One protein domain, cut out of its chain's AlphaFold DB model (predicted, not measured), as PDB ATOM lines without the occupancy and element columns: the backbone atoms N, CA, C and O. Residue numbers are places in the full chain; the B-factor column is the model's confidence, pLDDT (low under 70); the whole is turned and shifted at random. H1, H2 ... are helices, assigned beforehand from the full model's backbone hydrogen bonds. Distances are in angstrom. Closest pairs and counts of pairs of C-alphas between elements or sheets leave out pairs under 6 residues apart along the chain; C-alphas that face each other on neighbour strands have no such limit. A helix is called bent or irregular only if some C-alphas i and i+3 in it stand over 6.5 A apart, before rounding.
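What this domain is: This is residues 4 to 120 of the 122 residues of an uncharacterized protein of Methanolobus tindarius DSM 2278 (UniProt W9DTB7). Three helical pieces, H1, H3b and H4, stand side by side as a small bundle, and a helical hairpin of H2 and H3a reaches from it to one side like an arm, with residues 43 to 49 sticking out at its far end. The longest helix, H3, belongs to both parts: it is bent, its arm H3a runs back from the tip of the hairpin to the bundle, and its arm H3b turns a corner and lies in the bundle. The printed part has 117 residues, with four named helices in the order H1, H2, H3, H4 and no named strand, and its class is all helix. The whole is loose, with a radius of gyration of the C-alphas of 17.2 A, and flat, spanning 54 by 39 by 20 A.

Where its parts are: Begin with the longest helix, H3, residues 49 to 89, which was assigned as one helix by its hydrogen bonds but is bent: the C-alphas of residues 72 and 75 are 9.5 A apart. Find C-alpha 49 at (29.717, 15.134, 31.808); from there the arm H3a, residues 49 to 72, runs 36.1 A to C-alpha 72, with a kink of 28 degrees near residue 56. Residues 73 and 74 belong to neither arm, and the arm H3b takes residues 75 to 89, 21.3 A long. Go back to C-alpha 4 at (46.590, -7.165, 2.878), where H1 begins; it holds residues 4 to 25 and is 30.9 A long. H2 follows with residues 29 to 44, 22.8 A long. H4 takes residues 95 to 120, 38.4 A long, and ends at C-alpha 120, at (37.194, -22.621, 6.982).

How they stand to each other: Start at H3, the hub, which taken whole touches three other helices. Its arms H3a and H3b touch only at the corner, at a steep tilt of 59 degrees, with the closest C-alphas those of Tyr 70 and Met 78, 6.3 A apart. In the bundle, look at Gly 87 and Ser 98: their C-alphas, 4.1 A apart, are the closest of H3b and H4, a helical hairpin at a shallow tilt of 13 degrees, opposite ways. H3b touches H1 too, with the C-alphas of Phe 21 and Gly 88 closest at 4.1 A; they run the same way at a tilt of 38 degrees, only just steep. H4 touches H1 with residues 102 to 110 alone, closest at the C-alphas of Glu 10 and Met 106, 6.9 A apart; they run opposite ways at a shallow tilt of 34 degrees, only just short of steep. Moving outward, H2 and H3a form the other helical hairpin, opposite ways at a shallow tilt of 27 degrees. H3a touches H2 with residues 51 to 58 alone, and the closest C-alphas are those of Phe 34 and Phe 54, 6.0 A apart. H1 and H2 are close but not clearly touching, about perpendicular at 77 degrees, with the C-alphas of Trp 22 and Pro 29 closest at 7.1 A. H2 is apart from H3b and from H4. Each O i to N i+4 pair is within hydrogen-bond range in H1, H2 and H3b, against 15 of 20 in H3a and 19 of 22 in H4.

The domain as a whole: The C-alphas of Pro 46 and Ala 118 are the two farthest apart, at 54.5 A. Residues 43 to 49 stand free, and so do residues 59 to 64, which belong to H3a. The printed part has no cut, and the links H1 to H2, H2 to H3 and H3 to H4 are tight. The mean pLDDT of the printed part is 82.1; look for values under 70 at residues 4 to 5, 8, 48 and 113 to 120.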
ATOM      1  N   SER A   4      47.274  -7.939   1.840       64.94
ATOM      2  CA  SER A   4      46.590  -7.165   2.878       64.94
ATOM      3  C   SER A   4      46.474  -7.898   4.215       64.94
ATOM      4  O   SER A   4      46.652  -7.272   5.252       64.94
ATOM      5  N   GLU A   5      46.221  -9.209   4.217       69.12
ATOM      6  CA  GLU A   5      46.110  -9.995   5.458       69.12
ATOM      7  C   GLU A   5      47.456 -10.127   6.180       69.12
ATOM      8  O   GLU A   5      47.496 -10.078   7.407       69.12
ATOM      9  N   VAL A   6      48.550 -10.279   5.425       71.81
ATOM     10  CA  VAL A   6      49.917 -10.328   5.975       71.81
ATOM     11  C   VAL A   6      50.280  -8.984   6.590       71.81
ATOM     12  O   VAL A   6      50.631  -8.924   7.766       71.81
ATOM     13  N   PHE A   7      50.115  -7.905   5.818       73.00
ATOM     14  CA  PHE A   7      50.427  -6.551   6.266       73.00
ATOM     15  C   PHE A   7      49.649  -6.177   7.530       73.00
ATOM     16  O   PHE A   7      50.227  -5.693   8.499       73.00
ATOM     17  N   PHE A   8      48.342  -6.453   7.556       68.06
ATOM     18  CA  PHE A   8      47.509  -6.143   8.713       68.06
ATOM     19  C   PHE A   8      47.950  -6.919   9.968       68.06
ATOM     20  O   PHE A   8      47.858  -6.409  11.081       68.06
ATOM     21  N   LYS A   9      48.482  -8.136   9.812       70.19
ATOM     22  CA  LYS A   9      48.958  -8.961  10.932       70.19
ATOM     23  C   LYS A   9      50.316  -8.539  11.460       70.19
ATOM     24  O   LYS A   9      50.469  -8.437  12.673       70.19
ATOM     25  N   GLU A  10      51.268  -8.259  10.580       78.75
ATOM     26  CA  GLU A  10      52.546  -7.666  10.982       78.75
ATOM     27  C   GLU A  10      52.315  -6.330  11.691       78.75
ATOM     28  O   GLU A  10      52.941  -6.055  12.712       78.75
ATOM     29  N   PHE A  11      51.332  -5.558  11.222       79.88
ATOM     30  CA  PHE A  11      50.908  -4.328  11.874       79.88
ATOM     31  C   PHE A  11      50.336  -4.576  13.279       79.88
ATOM     32  O   PHE A  11      50.780  -3.928  14.220       79.88
ATOM     33  N   ILE A  12      49.423  -5.540  13.472       80.06
ATOM     34  CA  ILE A  12      48.895  -5.873  14.812       80.06
ATOM     35  C   ILE A  12      49.997  -6.387  15.756       80.06
ATOM     36  O   ILE A  12      50.036  -6.002  16.924       80.06
ATOM     37  N   ILE A  13      50.891  -7.256  15.279       86.50
ATOM     38  CA  ILE A  13      52.007  -7.783  16.085       86.50
ATOM     39  C   ILE A  13      52.951  -6.640  16.472       86.50
ATOM     40  O   ILE A  13      53.348  -6.533  17.633       86.50
ATOM     41  N   GLY A  14      53.243  -5.746  15.526       87.25
ATOM     42  CA  GLY A  14      53.987  -4.515  15.770       87.25
ATOM     43  C   GLY A  14      53.308  -3.628  16.811       87.25
ATOM     44  O   GLY A  14      53.972  -3.169  17.735       87.25
ATOM     45  N   LEU A  15      51.986  -3.440  16.732       84.75
ATOM     46  CA  LEU A  15      51.226  -2.704  17.749       84.75
ATOM     47  C   LEU A  15      51.361  -3.347  19.133       84.75
ATOM     48  O   LEU A  15      51.606  -2.633  20.101       84.75
ATOM     49  N   GLY A  16      51.278  -4.676  19.235       87.56
ATOM     50  CA  GLY A  16      51.518  -5.394  20.491       87.56
ATOM     51  C   GLY A  16      52.903  -5.097  21.072       87.56
ATOM     52  O   GLY A  16      53.022  -4.748  22.248       87.56
ATOM     53  N   PHE A  17      53.939  -5.155  20.232       92.56
ATOM     54  CA  PHE A  17      55.311  -4.820  20.613       92.56
ATOM     55  C   PHE A  17      55.461  -3.365  21.066       92.56
ATOM     56  O   PHE A  17      56.005  -3.107  22.140       92.56
ATOM     57  N   PHE A  18      54.947  -2.405  20.297       90.12
ATOM     58  CA  PHE A  18      55.033  -0.992  20.657       90.12
ATOM     59  C   PHE A  18      54.269  -0.678  21.942       90.12
ATOM     60  O   PHE A  18      54.783   0.072  22.766       90.12
ATOM     61  N   SER A  19      53.100  -1.279  22.167       86.75
ATOM     62  CA  SER A  19      52.367  -1.131  23.430       86.75
ATOM     63  C   SER A  19      53.199  -1.592  24.629       86.75
ATOM     64  O   SER A  19      53.264  -0.891  25.636       86.75
ATOM     65  N   GLY A  20      53.891  -2.730  24.515       87.50
ATOM     66  CA  GLY A  20      54.811  -3.194  25.557       87.50
ATOM     67  C   GLY A  20      55.996  -2.248  25.761       87.50
ATOM     68  O   GLY A  20      56.344  -1.922  26.893       87.50
ATOM     69  N   PHE A  21      56.581  -1.755  24.669       92.25
ATOM     70  CA  PHE A  21      57.685  -0.796  24.712       92.25
ATOM     71  C   PHE A  21      57.299   0.498  25.432       92.25
ATOM     72  O   PHE A  21      58.016   0.946  26.323       92.25
ATOM     73  N   TRP A  22      56.157   1.083  25.084       88.62
ATOM     74  CA  TRP A  22      55.680   2.316  25.701       88.62
ATOM     75  C   TRP A  22      55.490   2.160  27.212       88.62
ATOM     76  O   TRP A  22      55.981   2.984  27.987       88.62
ATOM     77  N   ILE A  23      54.902   1.040  27.642       87.31
ATOM     78  CA  ILE A  23      54.784   0.712  29.068       87.31
ATOM     79  C   ILE A  23      56.163   0.579  29.725       87.31
ATOM     80  O   ILE A  23      56.347   1.091  30.829       87.31
ATOM     81  N   ALA A  24      57.147  -0.041  29.068       88.00
ATOM     82  CA  ALA A  24      58.509  -0.130  29.604       88.00
ATOM     83  C   ALA A  24      59.182   1.238  29.761       88.00
ATOM     84  O   ALA A  24      59.905   1.458  30.731       88.00
ATOM     85  N   VAL A  25      58.923   2.168  28.839       87.56
ATOM     86  CA  VAL A  25      59.384   3.565  28.930       87.56
ATOM     87  C   VAL A  25      58.651   4.328  30.050       87.56
ATOM     88  O   VAL A  25      59.095   5.396  30.461       87.56
ATOM     89  N   GLY A  26      57.553   3.783  30.582       84.62
ATOM     90  CA  GLY A  26      56.715   4.433  31.590       84.62
ATOM     91  C   GLY A  26      55.756   5.467  30.999       84.62
ATOM     92  O   GLY A  26      55.207   6.288  31.730       84.62
ATOM     93  N   VAL A  27      55.549   5.441  29.680       81.75
ATOM     94  CA  VAL A  27      54.647   6.348  28.971       81.75
ATOM     95  C   VAL A  27      53.491   5.530  28.426       81.75
ATOM     96  O   VAL A  27      53.700   4.629  27.625       81.75
ATOM     97  N   ASN A  28      52.259   5.856  28.804       78.50
ATOM     98  CA  ASN A  28      51.095   5.343  28.090       78.50
ATOM     99  C   ASN A  28      50.639   6.406  27.074       78.50
ATOM    100  O   ASN A  28      49.988   7.372  27.476       78.50
ATOM    101  N   PRO A  29      50.990   6.280  25.779       74.75
ATOM    102  CA  PRO A  29      50.688   7.299  24.777       74.75
ATOM    103  C   PRO A  29      49.185   7.534  24.634       74.75
ATOM    104  O   PRO A  29      48.769   8.666  24.401       74.75
ATOM    105  N   GLU A  30      48.369   6.494  24.824       77.88
ATOM    106  CA  GLU A  30      46.918   6.627  24.821       77.88
ATOM    107  C   GLU A  30      46.486   7.526  25.981       77.88
ATOM    108  O   GLU A  30      45.888   8.576  25.756       77.88
ATOM    109  N   THR A  31      46.891   7.207  27.212       79.75
ATOM    110  CA  THR A  31      46.573   8.034  28.387       79.75
ATOM    111  C   THR A  31      47.007   9.488  28.210       79.75
ATOM    112  O   THR A  31      46.200  10.380  28.445       79.75
ATOM    113  N   VAL A  32      48.220   9.739  27.710       84.00
ATOM    114  CA  VAL A  32      48.735  11.105  27.496       84.00
ATOM    115  C   VAL A  32      47.873  11.889  26.500       84.00
ATOM    116  O   VAL A  32      47.560  13.061  26.731       84.00
ATOM    117  N   ILE A  33      47.454  11.256  25.400       86.06
ATOM    118  CA  ILE A  33      46.580  11.888  24.402       86.06
ATOM    119  C   ILE A  33      45.203  12.179  25.009       86.06
ATOM    120  O   ILE A  33      44.698  13.295  24.879       86.06
ATOM    121  N   PHE A  34      44.601  11.205  25.694       84.19
ATOM    122  CA  PHE A  34      43.263  11.355  26.272       84.19
ATOM    123  C   PHE A  34      43.227  12.359  27.428       84.19
ATOM    124  O   PHE A  34      42.269  13.122  27.525       84.19
ATOM    125  N   GLU A  35      44.267  12.428  28.258       86.12
ATOM    126  CA  GLU A  35      44.406  13.451  29.302       86.12
ATOM    127  C   GLU A  35      44.567  14.851  28.707       86.12
ATOM    128  O   GLU A  35      43.932  15.799  29.176       86.12
ATOM    129  N   SER A  36      45.350  14.985  27.634       87.25
ATOM    130  CA  SER A  36      45.506  16.260  26.927       87.25
ATOM    131  C   SER A  36      44.173  16.729  26.337       87.25
ATOM    132  O   SER A  36      43.780  17.883  26.515       87.25
ATOM    133  N   LEU A  37      43.432  15.825  25.686       86.38
ATOM    134  CA  LEU A  37      42.107  16.123  25.133       86.38
ATOM    135  C   LEU A  37      41.081  16.446  26.221       86.38
ATOM    136  O   LEU A  37      40.314  17.398  26.066       86.38
ATOM    137  N   ARG A  38      41.092  15.701  27.335       85.25
ATOM    138  CA  ARG A  38      40.252  15.986  28.503       85.25
ATOM    139  C   ARG A  38      40.532  17.388  29.035       85.25
ATOM    140  O   ARG A  38      39.590  18.148  29.209       85.25
ATOM    141  N   THR A  39      41.802  17.747  29.216       86.69
ATOM    142  CA  THR A  39      42.210  19.063  29.736       86.69
ATOM    143  C   THR A  39      41.702  20.197  28.846       86.69
ATOM    144  O   THR A  39      41.142  21.178  29.337       86.69
ATOM    145  N   VAL A  40      41.842  20.059  27.521       88.00
ATOM    146  CA  VAL A  40      41.307  21.037  26.561       88.00
ATOM    147  C   VAL A  40      39.784  21.131  26.675       88.00
ATOM    148  O   VAL A  40      39.240  22.233  26.714       88.00
ATOM    149  N   MET A  41      39.092  19.995  26.769       84.31
ATOM    150  CA  MET A  41      37.633  19.969  26.840       84.31
ATOM    151  C   MET A  41      37.094  20.556  28.149       84.31
ATOM    152  O   MET A  41      36.150  21.338  28.112       84.31
ATOM    153  N   GLU A  42      37.705  20.239  29.290       85.38
ATOM    154  CA  GLU A  42      37.338  20.793  30.601       85.38
ATOM    155  C   GLU A  42      37.614  22.301  30.671       85.38
ATOM    156  O   GLU A  42      36.848  23.038  31.286       85.38
ATOM    157  N   THR A  43      38.645  22.784  29.970       87.25
ATOM    158  CA  THR A  43      38.917  24.226  29.833       87.25
ATOM    159  C   THR A  43      37.839  24.934  29.006       87.25
ATOM    160  O   THR A  43      37.466  26.065  29.313       87.25
ATOM    161  N   LEU A  44      37.334  24.289  27.950       87.81
ATOM    162  CA  LEU A  44      36.305  24.854  27.071       87.81
ATOM    163  C   LEU A  44      34.884  24.705  27.637       87.81
ATOM    164  O   LEU A  44      34.027  25.536  27.340       87.81
ATOM    165  N   ASN A  45      34.614  23.654  28.418       84.31
ATOM    166  CA  ASN A  45      33.298  23.362  28.987       84.31
ATOM    167  C   ASN A  45      33.396  22.598  30.335       84.31
ATOM    168  O   ASN A  45      33.291  21.363  30.353       84.31
ATOM    169  N   PRO A  46      33.557  23.324  31.462       74.06
ATOM    170  CA  PRO A  46      33.842  22.751  32.785       74.06
ATOM    171  C   PRO A  46      32.731  21.867  33.375       74.06
ATOM    172  O   PRO A  46      33.023  20.940  34.120       74.06
ATOM    173  N   ASP A  47      31.464  22.128  33.034       71.94
ATOM    174  CA  ASP A  47      30.286  21.446  33.610       71.94
ATOM    175  C   ASP A  47      29.814  20.235  32.792       71.94
ATOM    176  O   ASP A  47      28.769  19.629  33.053       71.94
ATOM    177  N   SER A  48      30.556  19.872  31.750       64.94
ATOM    178  CA  SER A  48      30.110  18.849  30.820       64.94
ATOM    179  C   SER A  48      30.495  17.447  31.313       64.94
ATOM    180  O   SER A  48      31.668  17.112  31.464       64.94
ATOM    181  N   GLY A  49      29.506  16.563  31.498       70.94
ATOM    182  CA  GLY A  49      29.717  15.134  31.808       70.94
ATOM    183  C   GLY A  49      30.459  14.339  30.714       70.94
ATOM    184  O   GLY A  49      30.552  13.114  30.784       70.94
ATOM    185  N   PHE A  50      30.991  15.021  29.695       73.31
ATOM    186  CA  PHE A  50      31.780  14.455  28.604       73.31
ATOM    187  C   PHE A  50      33.164  13.966  29.052       73.31
ATOM    188  O   PHE A  50      33.750  13.131  28.365       73.31
ATOM    189  N   SER A  51      33.667  14.388  30.219       70.81
ATOM    190  CA  SER A  51      34.926  13.881  30.798       70.81
ATOM    191  C   SER A  51      34.936  12.349  30.964       70.81
ATOM    192  O   SER A  51      35.980  11.706  30.788       70.81
ATOM    193  N   PHE A  52      33.759  11.751  31.202       76.38
ATOM    194  CA  PHE A  52      33.555  10.303  31.283       76.38
ATOM    195  C   PHE A  52      33.785   9.587  29.942       76.38
ATOM    196  O   PHE A  52      34.304   8.469  29.922       76.38
ATOM    197  N   MET A  53      33.477  10.230  28.808       79.25
ATOM    198  CA  MET A  53      33.714   9.643  27.482       79.25
ATOM    199  C   MET A  53      35.206   9.426  27.217       79.25
ATOM    200  O   MET A  53      35.571   8.406  26.639       79.25
ATOM    201  N   PHE A  54      36.075  10.312  27.712       78.25
ATOM    202  CA  PHE A  54      37.530  10.150  27.595       78.25
ATOM    203  C   PHE A  54      38.082   8.987  28.434       78.25
ATOM    204  O   PHE A  54      39.191   8.537  28.177       78.25
ATOM    205  N   THR A  55      37.317   8.466  29.402       76.81
ATOM    206  CA  THR A  55      37.649   7.214  30.109       76.81
ATOM    207  C   THR A  55      37.092   5.993  29.376       76.81
ATOM    208  O   THR A  55      37.753   4.961  29.291       76.81
ATOM    209  N   LEU A  56      35.870   6.094  28.846       82.31
ATOM    210  CA  LEU A  56      35.184   4.963  28.217       82.31
ATOM    211  C   LEU A  56      35.757   4.626  26.831       82.31
ATOM    212  O   LEU A  56      35.819   3.462  26.444       82.31
ATOM    213  N   PHE A  57      36.169   5.639  26.075       83.38
ATOM    214  CA  PHE A  57      36.587   5.480  24.686       83.38
ATOM    215  C   PHE A  57      37.889   4.668  24.515       83.38
ATOM    216  O   PHE A  57      37.870   3.734  23.712       83.38
ATOM    217  N   PRO A  58      38.964   4.899  25.298       79.88
ATOM    218  CA  PRO A  58      40.160   4.044  25.281       79.88
ATOM    219  C   PRO A  58      39.851   2.569  25.554       79.88
ATOM    220  O   PRO A  58      40.353   1.659  24.893       79.88
ATOM    221  N   LEU A  59      38.948   2.319  26.508       82.81
ATOM    222  CA  LEU A  59      38.515   0.969  26.853       82.81
ATOM    223  C   LEU A  59      37.811   0.294  25.668       82.81
ATOM    224  O   LEU A  59      38.103  -0.859  25.354       82.81
ATOM    225  N   LEU A  60      36.918   1.011  24.980       84.88
ATOM    226  CA  LEU A  60      36.224   0.498  23.797       84.88
ATOM    227  C   LEU A  60      37.184   0.233  22.631       84.88
ATOM    228  O   LEU A  60      37.051  -0.795  21.966       84.88
ATOM    229  N   LEU A  61      38.168   1.110  22.407       81.94
ATOM    230  CA  LEU A  61      39.216   0.894  21.404       81.94
ATOM    231  C   LEU A  61      40.057  -0.340  21.731       81.94
ATOM    232  O   LEU A  61      40.297  -1.172  20.854       81.94
ATOM    233  N   THR A  62      40.439  -0.502  22.998       80.06
ATOM    234  CA  THR A  62      41.185  -1.673  23.467       80.06
ATOM    235  C   THR A  62      40.383  -2.950  23.227       80.06
ATOM    236  O   THR A  62      40.884  -3.873  22.584       80.06
ATOM    237  N   ILE A  63      39.116  -2.991  23.646       83.75
ATOM    238  CA  ILE A  63      38.230  -4.144  23.420       83.75
ATOM    239  C   ILE A  63      38.094  -4.435  21.920       83.75
ATOM    240  O   ILE A  63      38.267  -5.580  21.502       83.75
ATOM    241  N   GLY A  64      37.845  -3.411  21.102       82.25
ATOM    242  CA  GLY A  64      37.733  -3.553  19.650       82.25
ATOM    243  C   GLY A  64      39.008  -4.107  19.011       82.25
ATOM    244  O   GLY A  64      38.933  -5.001  18.167       82.25
ATOM    245  N   SER A  65      40.179  -3.644  19.451       76.31
ATOM    246  CA  SER A  65      41.476  -4.123  18.957       76.31
ATOM    247  C   SER A  65      41.722  -5.597  19.306       76.31
ATOM    248  O   SER A  65      42.130  -6.374  18.441       76.31
ATOM    249  N   VAL A  66      41.384  -6.014  20.532       79.75
ATOM    250  CA  VAL A  66      41.503  -7.406  20.989       79.75
ATOM    251  C   VAL A  66      40.527  -8.308  20.236       79.75
ATOM    252  O   VAL A  66      40.908  -9.383  19.771       79.75
ATOM    253  N   MET A  67      39.281  -7.864  20.050       82.12
ATOM    254  CA  MET A  67      38.284  -8.606  19.276       82.12
ATOM    255  C   MET A  67      38.692  -8.749  17.807       82.12
ATOM    256  O   MET A  67      38.587  -9.843  17.252       82.12
ATOM    257  N   GLY A  68      39.202  -7.681  17.186       76.44
ATOM    258  CA  GLY A  68      39.711  -7.719  15.814       76.44
ATOM    259  C   GLY A  68      40.898  -8.672  15.665       76.44
ATOM    260  O   GLY A  68      40.930  -9.495  14.745       76.44
ATOM    261  N   ALA A  69      41.837  -8.633  16.611       74.50
ATOM    262  CA  ALA A  69      42.956  -9.565  16.657       74.50
ATOM    263  C   ALA A  69      42.496 -11.028  16.785       74.50
ATOM    264  O   ALA A  69      42.979 -11.899  16.052       74.50
ATOM    265  N   TYR A  70      41.532 -11.298  17.668       81.12
ATOM    266  CA  TYR A  70      40.972 -12.635  17.854       81.12
ATOM    267  C   TYR A  70      40.237 -13.137  16.605       81.12
ATOM    268  O   TYR A  70      40.443 -14.278  16.194       81.12
ATOM    269  N   ALA A  71      39.431 -12.291  15.958       77.19
ATOM    270  CA  ALA A  71      38.674 -12.671  14.765       77.19
ATOM    271  C   ALA A  71      39.580 -13.118  13.602       77.19
ATOM    272  O   ALA A  71      39.223 -14.025  12.856       77.19
ATOM    273  N   MET A  72      40.769 -12.524  13.458       70.38
ATOM    274  CA  MET A  72      41.672 -12.825  12.339       70.38
ATOM    275  C   MET A  72      42.770 -13.846  12.647       70.38
ATOM    276  O   MET A  72      43.241 -14.539  11.739       70.38
ATOM    277  N   GLY A  73      43.243 -13.902  13.890       70.12
ATOM    278  CA  GLY A  73      44.350 -14.771  14.303       70.12
ATOM    279  C   GLY A  73      43.938 -15.937  15.200       70.12
ATOM    280  O   GLY A  73      44.766 -16.805  15.484       70.12
ATOM    281  N   GLY A  74      42.692 -15.955  15.673       81.50
ATOM    282  CA  GLY A  74      42.229 -16.911  16.668       81.50
ATOM    283  C   GLY A  74      43.075 -16.870  17.943       81.50
ATOM    284  O   GLY A  74      43.704 -15.867  18.291       81.50
ATOM    285  N   LYS A  75      43.129 -18.004  18.645       82.38
ATOM    286  CA  LYS A  75      43.900 -18.141  19.891       82.38
ATOM    287  C   LYS A  75      45.411 -17.999  19.668       82.38
ATOM    288  O   LYS A  75      46.090 -17.403  20.496       82.38
ATOM    289  N   ILE A  76      45.930 -18.502  18.544       81.75
ATOM    290  CA  ILE A  76      47.369 -18.469  18.235       81.75
ATOM    291  C   ILE A  76      47.824 -17.034  17.933       81.75
ATOM    292  O   ILE A  76      48.871 -16.608  18.416       81.75
ATOM    293  N   GLY A  77      47.010 -16.250  17.222       82.12
ATOM    294  CA  GLY A  77      47.284 -14.833  16.987       82.12
ATOM    295  C   GLY A  77      47.339 -14.016  18.278       82.12
ATOM    296  O   GLY A  77      48.224 -13.179  18.428       82.12
ATOM    297  N   MET A  78      46.467 -14.302  19.252       85.38
ATOM    298  CA  MET A  78      46.548 -13.643  20.563       85.38
ATOM    299  C   MET A  78      47.828 -14.002  21.323       85.38
ATOM    300  O   MET A  78      48.424 -13.131  21.953       85.38
ATOM    301  N   ILE A  79      48.285 -15.255  21.231       88.50
ATOM    302  CA  ILE A  79      49.565 -15.672  21.821       88.50
ATOM    303  C   ILE A  79      50.723 -14.913  21.164       88.50
ATOM    304  O   ILE A  79      51.579 -14.394  21.876       88.50
ATOM    305  N   ALA A  80      50.730 -14.781  19.833       88.94
ATOM    306  CA  ALA A  80      51.745 -14.003  19.120       88.94
ATOM    307  C   ALA A  80      51.783 -12.536  19.584       88.94
ATOM    308  O   ALA A  80      52.858 -12.006  19.852       88.94
ATOM    309  N   ILE A  81      50.620 -11.900  19.755       89.75
ATOM    310  CA  ILE A  81      50.523 -10.525  20.274       89.75
ATOM    311  C   ILE A  81      51.047 -10.439  21.709       89.75
ATOM    312  O   ILE A  81      51.782  -9.510  22.029       89.75
ATOM    313  N   GLY A  82      50.722 -11.415  22.562       90.88
ATOM    314  CA  GLY A  82      51.244 -11.481  23.927       90.88
ATOM    315  C   GLY A  82      52.768 -11.619  23.969       90.88
ATOM    316  O   GLY A  82      53.431 -10.921  24.732       90.88
ATOM    317  N   ILE A  83      53.343 -12.461  23.107       93.12
ATOM    318  CA  ILE A  83      54.799 -12.616  22.977       93.12
ATOM    319  C   ILE A  83      55.434 -11.310  22.486       93.12
ATOM    320  O   ILE A  83      56.438 -10.875  23.050       93.12
ATOM    321  N   ALA A  84      54.835 -10.655  21.488       93.94
ATOM    322  CA  ALA A  84      55.300  -9.362  20.994       93.94
ATOM    323  C   ALA A  84      55.257  -8.291  22.092       93.94
ATOM    324  O   ALA A  84      56.229  -7.562  22.272       93.94
ATOM    325  N   PHE A  85      54.178  -8.248  22.874       93.06
ATOM    326  CA  PHE A  85      54.014  -7.344  24.010       93.06
ATOM    327  C   PHE A  85      55.089  -7.542  25.084       93.06
ATOM    328  O   PHE A  85      55.731  -6.578  25.500       93.06
ATOM    329  N   VAL A  86      55.348  -8.789  25.489       94.38
ATOM    330  CA  VAL A  86      56.443  -9.104  26.423       94.38
ATOM    331  C   VAL A  86      57.797  -8.732  25.813       94.38
ATOM    332  O   VAL A  86      58.654  -8.189  26.509       94.38
ATOM    333  N   GLY A  87      57.974  -8.952  24.509       94.69
ATOM    334  CA  GLY A  87      59.138  -8.482  23.764       94.69
ATOM    335  C   GLY A  87      59.336  -6.975  23.910       94.69
ATOM    336  O   GLY A  87      60.416  -6.540  24.301       94.69
ATOM    337  N   GLY A  88      58.291  -6.182  23.684       92.31
ATOM    338  CA  GLY A  88      58.320  -4.731  23.860       92.31
ATOM    339  C   GLY A  88      58.684  -4.310  25.283       92.31
ATOM    340  O   GLY A  88      59.549  -3.454  25.467       92.31
ATOM    341  N   LEU A  89      58.092  -4.963  26.289       92.94
ATOM    342  CA  LEU A  89      58.380  -4.689  27.701       92.94
ATOM    343  C   LEU A  89      59.861  -4.886  28.056       92.94
ATOM    344  O   LEU A  89      60.427  -4.155  28.868       92.94
ATOM    345  N   LEU A  90      60.493  -5.886  27.446       93.75
ATOM    346  CA  LEU A  90      61.887  -6.236  27.695       93.75
ATOM    347  C   LEU A  90      62.879  -5.423  26.858       93.75
ATOM    348  O   LEU A  90      64.081  -5.617  27.017       93.75
ATOM    349  N   LEU A  91      62.431  -4.516  25.984       93.50
ATOM    350  CA  LEU A  91      63.341  -3.811  25.075       93.50
ATOM    351  C   LEU A  91      64.401  -2.989  25.821       93.50
ATOM    352  O   LEU A  91      65.541  -2.926  25.374       93.50
ATOM    353  N   ILE A  92      64.044  -2.397  26.964       91.69
ATOM    354  CA  ILE A  92      64.954  -1.558  27.759       91.69
ATOM    355  C   ILE A  92      65.875  -2.410  28.641       91.69
ATOM    356  O   ILE A  92      67.068  -2.138  28.737       91.69
ATOM    357  N   SER A  93      65.331  -3.439  29.293       92.00
ATOM    358  CA  SER A  93      66.070  -4.264  30.258       92.00
ATOM    359  C   SER A  93      66.904  -5.364  29.599       92.00
ATOM    360  O   SER A  93      67.968  -5.720  30.103       92.00
ATOM    361  N   ALA A  94      66.435  -5.909  28.476       94.19
ATOM    362  CA  ALA A  94      67.018  -7.054  27.791       94.19
ATOM    363  C   ALA A  94      66.790  -6.981  26.258       94.19
ATOM    364  O   ALA A  94      66.042  -7.794  25.699       94.19
ATOM    365  N   PRO A  95      67.472  -6.060  25.541       91.56
ATOM    366  CA  PRO A  95      67.208  -5.785  24.123       91.56
ATOM    367  C   PRO A  95      67.345  -7.013  23.213       91.56
ATOM    368  O   PRO A  95      66.559  -7.202  22.288       91.56
ATOM    369  N   LEU A  96      68.319  -7.887  23.487       94.25
ATOM    370  CA  LEU A  96      68.532  -9.099  22.692       94.25
ATOM    371  C   LEU A  96      67.328 -10.052  22.785       94.25
ATOM    372  O   LEU A  96      66.852 -10.558  21.771       94.25
ATOM    373  N   PHE A  97      66.805 -10.264  23.996       93.56
ATOM    374  CA  PHE A  97      65.631 -11.109  24.222       93.56
ATOM    375  C   PHE A  97      64.369 -10.490  23.626       93.56
ATOM    376  O   PHE A  97      63.546 -11.212  23.070       93.56
ATOM    377  N   SER A  98      64.248  -9.164  23.677       93.94
ATOM    378  CA  SER A  98      63.163  -8.423  23.031       93.94
ATOM    379  C   SER A  98      63.086  -8.706  21.527       93.94
ATOM    380  O   SER A  98      62.028  -9.088  21.023       93.94
ATOM    381  N   VAL A  99      64.220  -8.615  20.822       93.62
ATOM    382  CA  VAL A  99      64.291  -8.900  19.380       93.62
ATOM    383  C   VAL A  99      63.971 -10.366  19.086       93.62
ATOM    384  O   VAL A  99      63.206 -10.650  18.166       93.62
ATOM    385  N   ILE A 100      64.496 -11.301  19.884       95.44
ATOM    386  CA  ILE A 100      64.196 -12.734  19.728       95.44
ATOM    387  C   ILE A 100      62.691 -12.993  19.887       95.44
ATOM    388  O   ILE A 100      62.100 -13.680  19.054       95.44
ATOM    389  N   LEU A 101      62.056 -12.422  20.913       93.81
ATOM    390  CA  LEU A 101      60.616 -12.567  21.132       93.81
ATOM    391  C   LEU A 101      59.801 -11.950  19.997       93.81
ATOM    392  O   LEU A 101      58.815 -12.552  19.580       93.81
ATOM    393  N   LEU A 102      60.218 -10.806  19.451       92.88
ATOM    394  CA  LEU A 102      59.554 -10.200  18.298       92.88
ATOM    395  C   LEU A 102      59.616 -11.114  17.065       92.88
ATOM    396  O   LEU A 102      58.590 -11.348  16.429       92.88
ATOM    397  N   VAL A 103      60.785 -11.684  16.759       92.62
ATOM    398  CA  VAL A 103      60.937 -12.624  15.634       92.62
ATOM    399  C   VAL A 103      60.070 -13.868  15.845       92.62
ATOM    400  O   VAL A 103      59.342 -14.273  14.938       92.62
ATOM    401  N   ILE A 104      60.078 -14.441  17.054       92.38
ATOM    402  CA  ILE A 104      59.225 -15.585  17.405       92.38
ATOM    403  C   ILE A 104      57.742 -15.223  17.254       92.38
ATOM    404  O   ILE A 104      56.978 -16.002  16.683       92.38
ATOM    405  N   ALA A 105      57.326 -14.041  17.711       90.94
ATOM    406  CA  ALA A 105      55.954 -13.567  17.570       90.94
ATOM    407  C   ALA A 105      55.540 -13.436  16.099       90.94
ATOM    408  O   ALA A 105      54.440 -13.859  15.745       90.94
ATOM    409  N   MET A 106      56.415 -12.918  15.233       88.81
ATOM    410  CA  MET A 106      56.155 -12.836  13.791       88.81
ATOM    411  C   MET A 106      56.001 -14.227  13.160       88.81
ATOM    412  O   MET A 106      55.045 -14.449  12.414       88.81
ATOM    413  N   MET A 107      56.870 -15.182  13.509       88.38
ATOM    414  CA  MET A 107      56.788 -16.565  13.011       88.38
ATOM    415  C   MET A 107      55.523 -17.291  13.496       88.38
ATOM    416  O   MET A 107      54.853 -17.974  12.726       88.38
ATOM    417  N   ILE A 108      55.150 -17.141  14.768       86.19
ATOM    418  CA  ILE A 108      53.913 -17.735  15.303       86.19
ATOM    419  C   ILE A 108      52.690 -17.067  14.668       86.19
ATOM    420  O   ILE A 108      51.719 -17.739  14.316       86.19
ATOM    421  N   GLY A 109      52.750 -15.750  14.487       81.31
ATOM    422  CA  GLY A 109      51.707 -14.962  13.847       81.31
ATOM    423  C   GLY A 109      51.427 -15.393  12.409       81.31
ATOM    424  O   GLY A 109      50.256 -15.441  12.024       81.31
ATOM    425  N   SER A 110      52.456 -15.763  11.638       78.00
ATOM    426  CA  SER A 110      52.282 -16.282  10.276       78.00
ATOM    427  C   SER A 110      51.636 -17.673  10.263       78.00
ATOM    428  O   SER A 110      50.706 -17.908   9.490       78.00
ATOM    429  N   VAL A 111      52.038 -18.567  11.172       77.06
ATOM    430  CA  VAL A 111      51.470 -19.929  11.277       77.06
ATOM    431  C   VAL A 111      50.015 -19.911  11.758       77.06
ATOM    432  O   VAL A 111      49.179 -20.672  11.266       77.06
ATOM    433  N   ALA A 112      49.667 -18.998  12.673       70.44
ATOM    434  CA  ALA A 112      48.293 -18.810  13.139       70.44
ATOM    435  C   ALA A 112      47.308 -18.623  11.976       70.44
ATOM    436  O   ALA A 112      46.178 -19.108  12.018       70.44
ATOM    437  N   VAL A 113      47.737 -17.934  10.918       63.41
ATOM    438  CA  VAL A 113      46.884 -17.633   9.766       63.41
ATOM    439  C   VAL A 113      46.599 -18.859   8.922       63.41
ATOM    440  O   VAL A 113      45.458 -19.065   8.519       63.41
ATOM    441  N   GLU A 114      47.629 -19.662   8.665       64.44
ATOM    442  CA  GLU A 114      47.505 -20.877   7.866       64.44
ATOM    443  C   GLU A 114      46.523 -21.848   8.523       64.44
ATOM    444  O   GLU A 114      45.637 -22.377   7.850       64.44
ATOM    445  N   SER A 115      46.592 -21.990   9.851       63.66
ATOM    446  CA  SER A 115      45.669 -22.855  10.596       63.66
ATOM    447  C   SER A 115      44.210 -22.380  10.570       63.66
ATOM    448  O   SER A 115      43.302 -23.203  10.490       63.66
ATOM    449  N   ASN A 116      43.969 -21.064  10.602       62.50
ATOM    450  CA  ASN A 116      42.612 -20.517  10.667       62.50
ATOM    451  C   ASN A 116      41.919 -20.571   9.293       62.50
ATOM    452  O   ASN A 116      40.721 -20.822   9.207       62.50
ATOM    453  N   HIS A 117      42.688 -20.415   8.209       58.31
ATOM    454  CA  HIS A 117      42.191 -20.579   6.838       58.31
ATOM    455  C   HIS A 117      41.997 -22.050   6.444       58.31
ATOM    456  O   HIS A 117      41.106 -22.354   5.653       58.31
ATOM    457  N   ALA A 118      42.778 -22.975   7.012       54.62
ATOM    458  CA  ALA A 118      42.586 -24.414   6.810       54.62
ATOM    459  C   ALA A 118      41.298 -24.948   7.470       54.62
ATOM    460  O   ALA A 118      40.720 -25.918   6.988       54.62
ATOM    461  N   GLY A 119      40.824 -24.302   8.543       50.62
ATOM    462  CA  GLY A 119      39.584 -24.666   9.238       50.62
ATOM    463  C   GLY A 119      38.293 -24.151   8.590       50.62
ATOM    464  O   GLY A 119      37.220 -24.587   8.982       50.62
ATOM    465  N   ALA A 120      38.368 -23.251   7.603       48.97
ATOM    466  CA  ALA A 120      37.194 -22.621   6.982       48.97
ATOM    467  C   ALA A 120      36.542 -23.448   5.848       48.97
ATOM    468  O   ALA A 120      35.623 -22.964   5.191       48.97
TER     469      ALA A 120